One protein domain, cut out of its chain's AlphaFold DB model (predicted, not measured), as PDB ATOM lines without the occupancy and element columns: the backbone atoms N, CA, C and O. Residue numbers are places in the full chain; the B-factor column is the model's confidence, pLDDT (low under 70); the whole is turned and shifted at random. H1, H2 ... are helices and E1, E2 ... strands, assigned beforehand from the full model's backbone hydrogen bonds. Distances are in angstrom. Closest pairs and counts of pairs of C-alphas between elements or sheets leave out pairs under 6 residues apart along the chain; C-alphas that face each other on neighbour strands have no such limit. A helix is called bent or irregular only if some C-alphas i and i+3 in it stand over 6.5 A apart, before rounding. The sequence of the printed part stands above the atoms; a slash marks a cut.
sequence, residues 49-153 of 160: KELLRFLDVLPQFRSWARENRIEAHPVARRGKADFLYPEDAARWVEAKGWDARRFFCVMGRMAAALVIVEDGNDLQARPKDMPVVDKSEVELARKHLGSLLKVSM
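What this domain is: This is residues 49 to 153 of the 160 residues of an uncharacterized protein of Desulfovibrio piger (UniProt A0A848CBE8). One long helix, H3, runs through the middle, with the hairpin E1 and E2 packed on one side and H1a and H4 crossing it on the opposite side. H2 makes a corner at H3's first residues, and the long link of residues 120 to 134 folds back from its last ones to H4. Along the 105 printed residues come H1, E1, E2, H2, H3, H4 and H5: five named helices and two antiparallel strands, mostly helix. The whole is compact, radius of gyration of the C-alphas 13.7 A, spanning 38 by 33 by 21 A.

Where its parts are: Find C-alpha 49 at (199.990, 193.448, 102.767), where H1, residues 49 to 67, begins. By its hydrogen bonds it was assigned as one helix, but it is bent: C-alphas 56 and 59 are 7.0 A apart, between arms H1a, 49 to 56, and H1b, 59 to 67. Next come E1, 73 to 77, E2, 80 to 84, and H2, 87 to 94. From C-alpha 100 at (184.336, 199.375, 105.350), H3 runs 28.9 A to residue 119. H4, 135 to 143, and H5, 145 to 152, follow.

How they stand to each other: At Ala 90 and Ala 100, closest C-alphas 4.9 A apart, H2 touches H3, about perpendicular at 88 degrees. H4 touches H3 at 75 degrees, closest C-alphas Ala 113 and Val 138, 5.0 A. H1a and H5 only just touch, with 3 pairs of C-alphas within 8 A, closest Leu 55 and Val 151, 6.9 A. In the hairpin, look for N 75 and O 82, 2.9 A, within hydrogen-bond range. Every O i to N i+4 pair is within range in H1a, H1b, H2, H3, H4 and H5.

The domain as a whole: The farthest C-alphas, Ala 95 and Gln 124, are 39.9 A apart. The printed part has no cut; its one long link joins H3 to H4. Residues 120 to 126 and 152 to 153 have pLDDT under 70.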
ATOM      1  N   LYS A  49     199.845 192.117 102.151       94.50
ATOM      2  CA  LYS A  49     199.990 193.448 102.767       94.50
ATOM      3  C   LYS A  49     198.706 193.902 103.471       94.50
ATOM      4  O   LYS A  49     198.749 194.580 104.493       94.50
ATOM      5  N   GLU A  50     197.568 193.529 102.900       94.38
ATOM      6  CA  GLU A  50     196.254 193.872 103.411       94.38
ATOM      7  C   GLU A  50     195.899 193.010 104.618       94.38
ATOM      8  O   GLU A  50     195.441 193.548 105.623       94.38
ATOM      9  N   LEU A  51     196.185 191.706 104.562       95.19
ATOM     10  CA  LEU A  51     196.031 190.817 105.708       95.19
ATOM     11  C   LEU A  51     196.851 191.310 106.906       95.19
ATOM     12  O   LEU A  51     196.314 191.398 108.004       95.19
ATOM     13  N   LEU A  52     198.119 191.681 106.711       94.81
ATOM     14  CA  LEU A  52     198.959 192.183 107.804       94.81
ATOM     15  C   LEU A  52     198.363 193.443 108.441       94.81
ATOM     16  O   LEU A  52     198.181 193.495 109.655       94.81
ATOM     17  N   ARG A  53     197.940 194.411 107.618       95.88
ATOM     18  CA  ARG A  53     197.246 195.612 108.105       95.88
ATOM     19  C   ARG A  53     195.953 195.264 108.850       95.88
ATOM     20  O   ARG A  53     195.576 195.952 109.797       95.88
ATOM     21  N   PHE A  54     195.230 194.241 108.396       95.81
ATOM     22  CA  PHE A  54     193.986 193.795 109.021       95.81
ATOM     23  C   PHE A  54     194.250 193.189 110.403       95.81
ATOM     24  O   PHE A  54     193.541 193.524 111.353       95.81
ATOM     25  N   LEU A  55     195.298 192.372 110.536       93.81
ATOM     26  CA  LEU A  55     195.711 191.770 111.808       93.81
ATOM     27  C   LEU A  55     196.067 192.822 112.870       93.81
ATOM     28  O   LEU A  55     195.783 192.604 114.046       93.81
ATOM     29  N   ASP A  56     196.602 193.978 112.470       93.50
ATOM     30  CA  ASP A  56     196.918 195.080 113.394       93.50
ATOM     31  C   ASP A  56     195.664 195.771 113.966       93.50
ATOM     32  O   ASP A  56     195.659 196.271 115.097       93.50
ATOM     33  N   VAL A  57     194.583 195.822 113.181       95.25
ATOM     34  CA  VAL A  57     193.349 196.551 113.524       95.25
ATOM     35  C   VAL A  57     192.298 195.640 114.161       95.25
ATOM     36  O   VAL A  57     191.528 196.097 115.010       95.25
ATOM     37  N   LEU A  58     192.268 194.354 113.800       94.38
ATOM     38  CA  LEU A  58     191.233 193.415 114.234       94.38
ATOM     39  C   LEU A  58     191.075 193.314 115.767       94.38
ATOM     40  O   LEU A  58     189.930 193.371 116.225       94.38
ATOM     41  N   PRO A  59     192.143 193.214 116.587       93.38
ATOM     42  CA  PRO A  59     191.993 193.141 118.043       93.38
ATOM     43  C   PRO A  59     191.325 194.389 118.633       93.38
ATOM     44  O   PRO A  59     190.439 194.289 119.482       93.38
ATOM     45  N   GLN A  60     191.693 195.571 118.124       94.56
ATOM     46  CA  GLN A  60     191.107 196.847 118.542       94.56
ATOM     47  C   GLN A  60     189.624 196.918 118.160       94.56
ATOM     48  O   GLN A  60     188.798 197.312 118.983       94.56
ATOM     49  N   PHE A  61     189.287 196.495 116.934       95.25
ATOM     50  CA  PHE A  61     187.902 196.438 116.470       95.25
ATOM     51  C   PHE A  61     187.065 195.514 117.357       95.25
ATOM     52  O   PHE A  61     185.979 195.899 117.774       95.25
ATOM     53  N   ARG A  62     187.573 194.325 117.696       92.69
ATOM     54  CA  ARG A  62     186.861 193.353 118.542       92.69
ATOM     55  C   ARG A  62     186.612 193.868 119.957       92.69
ATOM     56  O   ARG A  62     185.499 193.703 120.455       92.69
ATOM     57  N   SER A  63     187.603 194.506 120.590       93.56
ATOM     58  CA  SER A  63     187.405 195.103 121.922       93.56
ATOM     59  C   SER A  63     186.323 196.175 121.880       93.56
ATOM     60  O   SER A  63     185.349 196.103 122.630       93.56
ATOM     61  N   TRP A  64     186.436 197.103 120.925       96.31
ATOM     62  CA  TRP A  64     185.460 198.169 120.743       96.31
ATOM     63  C   TRP A  64     184.058 197.623 120.427       96.31
ATOM     64  O   TRP A  64     183.081 198.045 121.046       96.31
ATOM     65  N   ALA A  65     183.948 196.651 119.518       94.75
ATOM     66  CA  ALA A  65     182.681 196.039 119.129       94.75
ATOM     67  C   ALA A  65     181.990 195.362 120.321       94.75
ATOM     68  O   ALA A  65     180.783 195.517 120.499       94.75
ATOM     69  N   ARG A  66     182.752 194.675 121.183       93.00
ATOM     70  CA  ARG A  66     182.238 194.063 122.417       93.00
ATOM     71  C   ARG A  66     181.734 195.111 123.409       93.00
ATOM     72  O   ARG A  66     180.637 194.963 123.940       93.00
ATOM     73  N   GLU A  67     182.515 196.160 123.651       95.06
ATOM     74  CA  GLU A  67     182.159 197.249 124.575       95.06
ATOM     75  C   GLU A  67     180.893 197.995 124.130       95.06
ATOM     76  O   GLU A  67     180.075 198.384 124.962       95.06
ATOM     77  N   ASN A  68     180.707 198.140 122.817       94.81
ATOM     78  CA  ASN A  68     179.605 198.894 122.219       94.81
ATOM     79  C   ASN A  68     178.451 198.002 121.730       94.81
ATOM     80  O   ASN A  68     177.498 198.513 121.150       94.81
ATOM     81  N   ARG A  69     178.510 196.683 121.984       94.00
ATOM     82  CA  ARG A  69     177.498 195.685 121.575       94.00
ATOM     83  C   ARG A  69     177.177 195.730 120.075       94.00
ATOM     84  O   ARG A  69     176.021 195.684 119.668       94.00
ATOM     85  N   ILE A  70     178.220 195.833 119.261       95.38
ATOM     86  CA  ILE A  70     178.126 195.886 117.804       95.38
ATOM     87  C   ILE A  70     177.881 194.481 117.251       95.38
ATOM     88  O   ILE A  70     178.692 193.577 117.450       95.38
ATOM     89  N   GLU A  71     176.790 194.312 116.506       91.50
ATOM     90  CA  GLU A  71     176.462 193.062 115.817       91.50
ATOM     91  C   GLU A  71     177.072 193.045 114.413       91.50
ATOM     92  O   GLU A  71     176.514 193.596 113.467       91.50
ATOM     93  N   ALA A  72     178.237 192.411 114.269       92.69
ATOM     94  CA  ALA A  72     178.888 192.220 112.977       92.69
ATOM     95  C   ALA A  72     179.243 190.741 112.776       92.69
ATOM     96  O   ALA A  72     180.071 190.201 113.511       92.69
ATOM     97  N   HIS A  73     178.600 190.071 111.817       91.81
ATOM     98  CA  HIS A  73     178.741 188.625 111.628       91.81
ATOM     99  C   HIS A  73     178.407 188.163 110.195       91.81
ATOM    100  O   HIS A  73     177.684 188.855 109.466       91.81
ATOM    101  N   PRO A  74     178.895 186.978 109.778       92.19
ATOM    102  CA  PRO A  74     178.479 186.344 108.530       92.19
ATOM    103  C   PRO A  74     176.964 186.108 108.489       92.19
ATOM    104  O   PRO A  74     176.334 185.825 109.512       92.19
ATOM    105  N   VAL A  75     176.370 186.244 107.304       92.94
ATOM    106  CA  VAL A  75     174.951 185.964 107.042       92.94
ATOM    107  C   VAL A  75     174.771 185.390 105.637       92.94
ATOM    108  O   VAL A  75     175.593 185.604 104.753       92.94
ATOM    109  N   ALA A  76     173.653 184.710 105.388       91.62
ATOM    110  CA  ALA A  76     173.238 184.350 104.035       91.62
ATOM    111  C   ALA A  76     172.103 185.279 103.575       91.62
ATOM    112  O   ALA A  76     170.987 185.207 104.096       91.62
ATOM    113  N   ARG A  77     172.348 186.130 102.573       87.38
ATOM    114  CA  ARG A  77     171.313 186.981 101.959       87.38
ATOM    115  C   ARG A  77     170.881 186.404 100.617       87.38
ATOM    116  O   ARG A  77     171.661 186.323  99.676       87.38
ATOM    117  N   ARG A  78     169.615 185.974 100.534       86.12
ATOM    118  CA  ARG A  78     169.026 185.322  99.342       86.12
ATOM    119  C   ARG A  78     169.886 184.168  98.796       86.12
ATOM    120  O   ARG A  78     170.065 184.028  97.592       86.12
ATOM    121  N   GLY A  79     170.434 183.352  99.697       84.31
ATOM    122  CA  GLY A  79     171.261 182.196  99.338       84.31
ATOM    123  C   GLY A  79     172.699 182.526  98.929       84.31
ATOM    124  O   GLY A  79     173.421 181.609  98.550       84.31
ATOM    125  N   LYS A  80     173.125 183.793  99.019       89.19
ATOM    126  CA  LYS A  80     174.521 184.209  98.854       89.19
ATOM    127  C   LYS A  80     175.146 184.532 100.207       89.19
ATOM    128  O   LYS A  80     174.491 185.139 101.054       89.19
ATOM    129  N   ALA A  81     176.410 184.158 100.376       92.06
ATOM    130  CA  ALA A  81     177.211 184.573 101.517       92.06
ATOM    131  C   ALA A  81     177.329 186.095 101.558       92.06
ATOM    132  O   ALA A  81     177.515 186.743 100.527       92.06
ATOM    133  N   ASP A  82     177.236 186.654 102.754       95.12
ATOM    134  CA  ASP A  82     177.390 188.074 102.996       95.12
ATOM    135  C   ASP A  82     177.901 188.333 104.415       95.12
ATOM    136  O   ASP A  82     178.028 187.416 105.226       95.12
ATOM    137  N   PHE A  83     178.158 189.597 104.730       94.62
ATOM    138  CA  PHE A  83     178.558 190.010 106.067       94.62
ATOM    139  C   PHE A  83     177.683 191.173 106.524       94.62
ATOM    140  O   PHE A  83     177.582 192.203 105.849       94.62
ATOM    141  N   LEU A  84     177.005 190.991 107.655       94.69
ATOM    142  CA  LEU A  84     176.233 192.046 108.295       94.69
ATOM    143  C   LEU A  84     177.175 192.891 109.150       94.69
ATOM    144  O   LEU A  84     177.956 192.349 109.925       94.69
ATOM    145  N   TYR A  85     177.089 194.209 109.011       96.00
ATOM    146  CA  TYR A  85     177.732 195.165 109.904       96.00
ATOM    147  C   TYR A  85     176.894 196.456 109.947       96.00
ATOM    148  O   TYR A  85     176.370 196.864 108.907       96.00
ATOM    149  N   PRO A  86     176.725 197.093 111.119       96.25
ATOM    150  CA  PRO A  86     175.996 198.350 111.240       96.25
ATOM    151  C   PRO A  86     176.852 199.539 110.787       96.25
ATOM    152  O   PRO A  86     178.079 199.447 110.703       96.25
ATOM    153  N   GLU A  87     176.211 200.689 110.563       96.44
ATOM    154  CA  GLU A  87     176.891 201.929 110.158       96.44
ATOM    155  C   GLU A  87     177.983 202.349 111.148       96.44
ATOM    156  O   GLU A  87     179.055 202.777 110.738       96.44
ATOM    157  N   ASP A  88     177.772 202.161 112.452       96.62
ATOM    158  CA  ASP A  88     178.795 202.474 113.453       96.62
ATOM    159  C   ASP A  88     180.069 201.646 113.279       96.62
ATOM    160  O   ASP A  88     181.171 202.169 113.455       96.62
ATOM    161  N   ALA A  89     179.940 200.380 112.878       96.94
ATOM    162  CA  ALA A  89     181.088 199.533 112.591       96.94
ATOM    163  C   ALA A  89     181.835 200.020 111.343       96.94
ATOM    164  O   ALA A  89     183.065 200.041 111.347       96.94
ATOM    165  N   ALA A  90     181.099 200.468 110.318       97.56
ATOM    166  CA  ALA A  90     181.668 201.082 109.120       97.56
ATOM    167  C   ALA A  90     182.449 202.359 109.462       97.56
ATOM    168  O   ALA A  90     183.641 202.451 109.167       97.56
ATOM    169  N   ARG A  91     181.828 203.293 110.194       97.94
ATOM    170  CA  ARG A  91     182.474 204.549 110.611       97.94
ATOM    171  C   ARG A  91     183.728 204.301 111.441       97.94
ATOM    172  O   ARG A  91     184.717 205.017 111.297       97.94
ATOM    173  N   TRP A  92     183.699 203.299 112.319       98.06
ATOM    174  CA  TRP A  92     184.851 202.979 113.154       98.06
ATOM    175  C   TRP A  92     186.044 202.510 112.316       98.06
ATOM    176  O   TRP A  92     187.160 202.991 112.523       98.06
ATOM    177  N   VAL A  93     185.831 201.605 111.352       97.62
ATOM    178  CA  VAL A  93     186.929 201.104 110.504       97.62
ATOM    179  C   VAL A  93     187.407 202.171 109.516       97.62
ATOM    180  O   VAL A  93     188.612 202.304 109.291       97.62
ATOM    181  N   GLU A  94     186.501 203.014 109.018       98.00
ATOM    182  CA  GLU A  94     186.825 204.173 108.176       98.00
ATOM    183  C   GLU A  94     187.693 205.198 108.908       98.00
ATOM    184  O   GLU A  94     188.685 205.675 108.355       98.00
ATOM    185  N   ALA A  95     187.423 205.455 110.190       97.38
ATOM    186  CA  ALA A  95     188.275 206.302 111.029       97.38
ATOM    187  C   ALA A  95     189.698 205.732 111.224       97.38
ATOM    188  O   ALA A  95     190.618 206.462 111.595       97.38
ATOM    189  N   LYS A  96     189.905 204.437 110.950       96.12
ATOM    190  CA  LYS A  96     191.219 203.763 110.923       96.12
ATOM    191  C   LYS A  96     191.811 203.674 109.506       96.12
ATOM    192  O   LYS A  96     192.821 202.998 109.286       96.12
ATOM    193  N   GLY A  97     191.197 204.359 108.542       96.44
ATOM    194  CA  GLY A  97     191.632 204.442 107.150       96.44
ATOM    195  C   GLY A  97     191.305 203.205 106.313       96.44
ATOM    196  O   GLY A  97     192.009 202.943 105.333       96.44
ATOM    197  N   TRP A  98     190.321 202.403 106.715       97.69
ATOM    198  CA  TRP A  98     189.831 201.274 105.924       97.69
ATOM    199  C   TRP A  98     188.611 201.656 105.091       97.69
ATOM    200  O   TRP A  98     187.771 202.424 105.537       97.69
ATOM    201  N   ASP A  99     188.475 201.058 103.908       97.50
ATOM    202  CA  ASP A  99     187.161 200.937 103.278       97.50
ATOM    203  C   ASP A  99     186.347 199.889 104.051       97.50
ATOM    204  O   ASP A  99     186.824 198.766 104.262       97.50
ATOM    205  N   ALA A 100     185.140 200.246 104.497       96.75
ATOM    206  CA  ALA A 100     184.336 199.375 105.350       96.75
ATOM    207  C   ALA A 100     183.981 198.055 104.655       96.75
ATOM    208  O   ALA A 100     184.195 196.972 105.209       96.75
ATOM    209  N   ARG A 101     183.509 198.123 103.405       96.56
ATOM    210  CA  ARG A 101     183.124 196.936 102.631       96.56
ATOM    211  C   ARG A 101     184.310 195.989 102.449       96.56
ATOM    212  O   ARG A 101     184.148 194.775 102.589       96.56
ATOM    213  N   ARG A 102     185.500 196.531 102.188       97.56
ATOM    214  CA  ARG A 102     186.740 195.764 102.055       97.56
ATOM    215  C   ARG A 102     187.165 195.129 103.373       97.56
ATOM    216  O   ARG A 102     187.491 193.946 103.377       97.56
ATOM    217  N   PHE A 103     187.109 195.861 104.484       97.50
ATOM    218  CA  PHE A 103     187.468 195.330 105.802       97.50
ATOM    219  C   PHE A 103     186.624 194.101 106.175       97.50
ATOM    220  O   PHE A 103     187.168 193.059 106.546       97.50
ATOM    221  N   PHE A 104     185.300 194.178 106.005       96.75
ATOM    222  CA  PHE A 104     184.407 193.047 106.291       96.75
ATOM    223  C   PHE A 104     184.518 191.918 105.254       96.75
ATOM    224  O   PHE A 104     184.361 190.746 105.603       96.75
ATOM    225  N   CYS A 105     184.874 192.234 104.003       96.44
ATOM    226  CA  CYS A 105     185.250 191.223 103.015       96.44
ATOM    227  C   CYS A 105     186.482 190.425 103.473       96.44
ATOM    228  O   CYS A 105     186.431 189.194 103.489       96.44
ATOM    229  N   VAL A 106     187.562 191.104 103.887       96.81
ATOM    230  CA  VAL A 106     188.791 190.469 104.398       96.81
ATOM    231  C   VAL A 106     188.476 189.613 105.623       96.81
ATOM    232  O   VAL A 106     188.864 188.447 105.664       96.81
ATOM    233  N   MET A 107     187.705 190.143 106.576       95.44
ATOM    234  CA  MET A 107     187.293 189.403 107.771       95.44
ATOM    235  C   MET A 107     186.567 188.100 107.421       95.44
ATOM    236  O   MET A 107     186.953 187.034 107.901       95.44
ATOM    237  N   GLY A 108     185.548 188.167 106.559       94.31
ATOM    238  CA  GLY A 108     184.776 186.989 106.171       94.31
ATOM    239  C   GLY A 108     185.591 185.966 105.378       94.31
ATOM    240  O   GLY A 108     185.488 184.768 105.636       94.31
ATOM    241  N   ARG A 109     186.428 186.417 104.433       94.94
ATOM    242  CA  ARG A 109     187.250 185.510 103.616       94.94
ATOM    243  C   ARG A 109     188.356 184.841 104.421       94.94
ATOM    244  O   ARG A 109     188.583 183.654 104.229       94.94
ATOM    245  N   MET A 110     189.007 185.554 105.338       94.88
ATOM    246  CA  MET A 110     190.040 184.958 106.192       94.88
ATOM    247  C   MET A 110     189.446 183.989 107.213       94.88
ATOM    248  O   MET A 110     190.028 182.932 107.431       94.88
ATOM    249  N   ALA A 111     188.261 184.275 107.764       90.94
ATOM    250  CA  ALA A 111     187.545 183.313 108.602       90.94
ATOM    251  C   ALA A 111     187.205 182.026 107.828       90.94
ATOM    252  O   ALA A 111     187.476 180.929 108.303       90.94
ATOM    253  N   ALA A 112     186.690 182.148 106.600       91.12
ATOM    254  CA  ALA A 112     186.416 180.991 105.746       91.12
ATOM    255  C   ALA A 112     187.695 180.237 105.332       91.12
ATOM    256  O   ALA A 112     187.699 179.008 105.283       91.12
ATOM    257  N   ALA A 113     188.790 180.956 105.060       91.06
ATOM    258  CA  ALA A 113     190.087 180.364 104.746       91.06
ATOM    259  C   ALA A 113     190.640 179.549 105.921       91.06
ATOM    260  O   ALA A 113     191.169 178.463 105.705       91.06
ATOM    261  N   LEU A 114     190.486 180.044 107.154       88.69
ATOM    262  CA  LEU A 114     190.875 179.317 108.364       88.69
ATOM    263  C   LEU A 114     190.100 178.011 108.507       88.69
ATOM    264  O   LEU A 114     190.731 176.974 108.655       88.69
ATOM    265  N   VAL A 115     188.775 178.040 108.335       87.19
ATOM    266  CA  VAL A 115     187.942 176.823 108.359       87.19
ATOM    267  C   VAL A 115     188.425 175.806 107.319       87.19
ATOM    268  O   VAL A 115     188.579 174.631 107.628       87.19
ATOM    269  N   ILE A 116     188.753 176.244 106.097       86.62
ATOM    270  CA  ILE A 116     189.303 175.359 105.049       86.62
ATOM    271  C   ILE A 116     190.644 174.732 105.464       86.62
ATOM    272  O   ILE A 116     190.905 173.566 105.150       86.62
ATOM    273  N   VAL A 117     191.518 175.516 106.104       86.38
ATOM    274  CA  VAL A 117     192.840 175.064 106.565       86.38
ATOM    275  C   VAL A 117     192.710 174.087 107.737       86.38
ATOM    276  O   VAL A 117     193.441 173.098 107.762       86.38
ATOM    277  N   GLU A 118     191.791 174.345 108.669       80.94
ATOM    278  CA  GLU A 118     191.539 173.528 109.862       80.94
ATOM    279  C   GLU A 118     190.848 172.200 109.525       80.94
ATOM    280  O   GLU A 118     191.318 171.147 109.954       80.94
ATOM    281  N   ASP A 119     189.802 172.228 108.691       75.94
ATOM    282  CA  ASP A 119     189.018 171.038 108.320       75.94
ATOM    283  C   ASP A 119     189.676 170.200 107.208       75.94
ATOM    284  O   ASP A 119     189.203 169.118 106.862       75.94
ATOM    285  N   GLY A 120     190.779 170.683 106.623       64.69
ATOM    286  CA  GLY A 120     191.562 169.940 105.640       64.69
ATOM    287  C   GLY A 120     190.806 169.646 104.341       64.69
ATOM    288  O   GLY A 120     190.632 168.491 103.989       64.69
ATOM    289  N   ASN A 121     190.394 170.678 103.594       59.34
ATOM    290  CA  ASN A 121     189.766 170.608 102.252       59.34
ATOM    291  C   ASN A 121     188.508 169.709 102.098       59.34
ATOM    292  O   ASN A 121     187.890 169.727 101.031       59.34
ATOM    293  N   ASP A 122     188.088 168.966 103.123       56.94
ATOM    294  CA  ASP A 122     186.942 168.056 103.088       56.94
ATOM    295  C   ASP A 122     185.662 168.789 103.526       56.94
ATOM    296  O   ASP A 122     185.006 168.484 104.519       56.94
ATOM    297  N   LEU A 123     185.299 169.823 102.764       59.84
ATOM    298  CA  LEU A 123     184.087 170.612 102.989       59.84
ATOM    299  C   LEU A 123     182.874 169.940 102.334       59.84
ATOM    300  O   LEU A 123     182.310 170.456 101.366       59.84
ATOM    301  N   GLN A 124     182.451 168.788 102.856       53.88
ATOM    302  CA  GLN A 124     181.299 168.044 102.318       53.88
ATOM    303  C   GLN A 124     179.971 168.833 102.391       53.88
ATOM    304  O   GLN A 124     179.022 168.514 101.677       53.88
ATOM    305  N   ALA A 125     179.896 169.914 103.179       59.78
ATOM    306  CA  ALA A 125     178.801 170.880 103.109       59.78
ATOM    307  C   ALA A 125     179.257 172.275 103.555       59.78
ATOM    308  O   ALA A 125     179.162 172.638 104.725       59.78
ATOM    309  N   ARG A 126     179.738 173.088 102.611       69.31
ATOM    310  CA  ARG A 126     180.039 174.498 102.876       69.31
ATOM    311  C   ARG A 126     178.768 175.253 103.320       69.31
ATOM    312  O   ARG A 126     177.788 175.251 102.566       69.31
ATOM    313  N   PRO A 127     178.770 175.923 104.491       77.88
ATOM    314  CA  PRO A 127     177.644 176.740 104.938       77.88
ATOM    315  C   PRO A 127     177.277 177.823 103.916       77.88
ATOM    316  O   PRO A 127     178.140 178.358 103.218       77.88
ATOM    317  N   LYS A 128     175.984 178.153 103.807       81.44
ATOM    318  CA  LYS A 128     175.468 179.101 102.793       81.44
ATOM    319  C   LYS A 128     175.949 180.542 103.002       81.44
ATOM    320  O   LYS A 128     175.918 181.339 102.068       81.44
ATOM    321  N   ASP A 129     176.343 180.872 104.220       82.94
ATOM    322  CA  ASP A 129     176.900 182.151 104.659       82.94
ATOM    323  C   ASP A 129     178.430 182.215 104.532       82.94
ATOM    324  O   ASP A 129     179.012 183.290 104.669       82.94
ATOM    325  N   MET A 130     179.095 181.099 104.215       87.88
ATOM    326  CA  MET A 130     180.544 181.060 104.049       87.88
ATOM    327  C   MET A 130     180.947 181.563 102.651       87.88
ATOM    328  O   MET A 130     180.515 180.968 101.656       87.88
ATOM    329  N   PRO A 131     181.784 182.612 102.520       89.69
ATOM    330  CA  PRO A 131     182.215 183.153 101.226       89.69
ATOM    331  C   PRO A 131     183.136 182.215 100.449       89.69
ATOM    332  O   PRO A 131     183.728 181.291 101.004       89.69
ATOM    333  N   VAL A 132     183.207 182.420  99.124       87.44
ATOM    334  CA  VAL A 132     184.140 181.667  98.273       87.44
ATOM    335  C   VAL A 132     185.516 182.265  98.483       87.44
ATOM    336  O   VAL A 132     185.651 183.485  98.485       87.44
ATOM    337  N   VAL A 133     186.497 181.392  98.682       88.12
ATOM    338  CA  VAL A 133     187.878 181.754  98.974       88.12
ATOM    339  C   VAL A 133     188.762 181.162  97.886       88.12
ATOM    340  O   VAL A 133     188.618 179.985  97.537       88.12
ATOM    341  N   ASP A 134     189.655 181.976  97.340       88.25
ATOM    342  CA  ASP A 134     190.620 181.547  96.334       88.25
ATOM    343  C   ASP A 134     191.743 180.704  96.948       88.25
ATOM    344  O   ASP A 134     192.109 180.851  98.115       88.25
ATOM    345  N   LYS A 135     192.380 179.852  96.134       89.25
ATOM    346  CA  LYS A 135     193.523 179.035  96.587       89.25
ATOM    347  C   LYS A 135     194.648 179.884  97.186       89.25
ATOM    348  O   LYS A 135     195.259 179.480  98.166       89.25
ATOM    349  N   SER A 136     194.909 181.064  96.622       91.12
ATOM    350  CA  SER A 136     195.917 181.992  97.145       91.12
ATOM    351  C   SER A 136     195.572 182.520  98.537       91.12
ATOM    352  O   SER A 136     196.470 182.727  99.342       91.12
ATOM    353  N   GLU A 137     194.287 182.716  98.834       90.94
ATOM    354  CA  GLU A 137     193.812 183.171 100.144       90.94
ATOM    355  C   GLU A 137     193.904 182.045 101.186       90.94
ATOM    356  O   GLU A 137     194.289 182.299 102.326       90.94
ATOM    357  N   VAL A 138     193.645 180.792 100.788       90.31
ATOM    358  CA  VAL A 138     193.878 179.605 101.637       90.31
ATOM    359  C   VAL A 138     195.363 179.458 101.976       90.31
ATOM    360  O   VAL A 138     195.721 179.263 103.137       90.31
ATOM    361  N   GLU A 139     196.250 179.606 100.990       91.25
ATOM    362  CA  GLU A 139     197.697 179.552 101.227       91.25
ATOM    363  C   GLU A 139     198.195 180.733 102.068       91.25
ATOM    364  O   GLU A 139     199.072 180.568 102.918       91.25
ATOM    365  N   LEU A 140     197.599 181.916 101.899       92.00
ATOM    366  CA  LEU A 140     197.891 183.070 102.739       92.00
ATOM    367  C   LEU A 140     197.482 182.818 104.201       92.00
ATOM    368  O   LEU A 140     198.264 183.105 105.110       92.00
ATOM    369  N   ALA A 141     196.304 182.229 104.428       91.00
ATOM    370  CA  ALA A 141     195.853 181.835 105.759       91.00
ATOM    371  C   ALA A 141     196.763 180.761 106.373       91.00
ATOM    372  O   ALA A 141     197.138 180.883 107.536       91.00
ATOM    373  N   ARG A 142     197.204 179.767 105.590       90.19
ATOM    374  CA  ARG A 142     198.177 178.748 106.026       90.19
ATOM    375  C   ARG A 142     199.510 179.378 106.443       90.19
ATOM    376  O   ARG A 142     200.053 179.028 107.489       90.19
ATOM    377  N   LYS A 143     200.023 180.326 105.652       93.06
ATOM    378  CA  LYS A 143     201.281 181.043 105.923       93.06
ATOM    379  C   LYS A 143     201.219 181.848 107.223       93.06
ATOM    380  O   LYS A 143     202.195 181.876 107.967       93.06
ATOM    381  N   HIS A 144     200.080 182.485 107.497       91.06
ATOM    382  CA  HIS A 144     199.880 183.375 108.649       91.06
ATOM    383  C   HIS A 144     198.999 182.773 109.747       91.06
ATOM    384  O   HIS A 144     198.483 183.509 110.590       91.06
ATOM    385  N   LEU A 145     198.852 181.445 109.768       88.31
ATOM    386  CA  LEU A 145     197.908 180.736 110.634       88.31
ATOM    387  C   LEU A 145     198.097 181.100 112.109       88.31
ATOM    388  O   LEU A 145     197.136 181.451 112.783       88.31
ATOM    389  N   GLY A 146     199.340 181.104 112.599       84.81
ATOM    390  CA  GLY A 146     199.629 181.450 113.993       84.81
ATOM    391  C   GLY A 146     199.175 182.865 114.372       84.81
ATOM    392  O   GLY A 146     198.595 183.065 115.439       84.81
ATOM    393  N   SER A 147     199.381 183.844 113.487       87.31
ATOM    394  CA  SER A 147     198.947 185.229 113.706       87.31
ATOM    395  C   SER A 147     197.428 185.359 113.650       87.31
ATOM    396  O   SER A 147     196.842 186.022 114.503       87.31
ATOM    397  N   LEU A 148     196.792 184.694 112.682       84.81
ATOM    398  CA  LEU A 148     195.341 184.663 112.530       84.81
ATOM    399  C   LEU A 148     194.657 184.017 113.739       84.81
ATOM    400  O   LEU A 148     193.709 184.594 114.260       84.81
ATOM    401  N   LEU A 149     195.153 182.879 114.230       84.00
ATOM    402  CA  LEU A 149     194.622 182.212 115.422       84.00
ATOM    403  C   LEU A 149     194.766 183.085 116.669       84.00
ATOM    404  O   LEU A 149     193.806 183.245 117.421       84.00
ATOM    405  N   LYS A 150     195.928 183.726 116.846       84.06
ATOM    406  CA  LYS A 150     196.181 184.625 117.978       84.06
ATOM    407  C   LYS A 150     195.181 185.779 118.047       84.06
ATOM    408  O   LYS A 150     194.744 186.128 119.135       84.06
ATOM    409  N   VAL A 151     194.824 186.375 116.908       82.75
ATOM    410  CA  VAL A 151     193.824 187.455 116.882       82.75
ATOM    411  C   VAL A 151     192.388 186.934 116.830       82.75
ATOM    412  O   VAL A 151     191.470 187.711 117.087       82.75
ATOM    413  N   SER A 152     192.190 185.657 116.473       69.31
ATOM    414  CA  SER A 152     190.879 185.013 116.330       69.31
ATOM    415  C   SER A 152     190.312 184.502 117.648       69.31
ATOM    416  O   SER A 152     189.093 184.556 117.814       69.31
ATOM    417  N   MET A 153     191.157 184.090 118.589       65.81
ATOM    418  CA  MET A 153     190.713 183.715 119.930       65.81
ATOM    419  C   MET A 153     190.415 184.974 120.761       65.81
ATOM    420  O   MET A 153     191.201 185.924 120.726       65.81
TER     421      MET A 153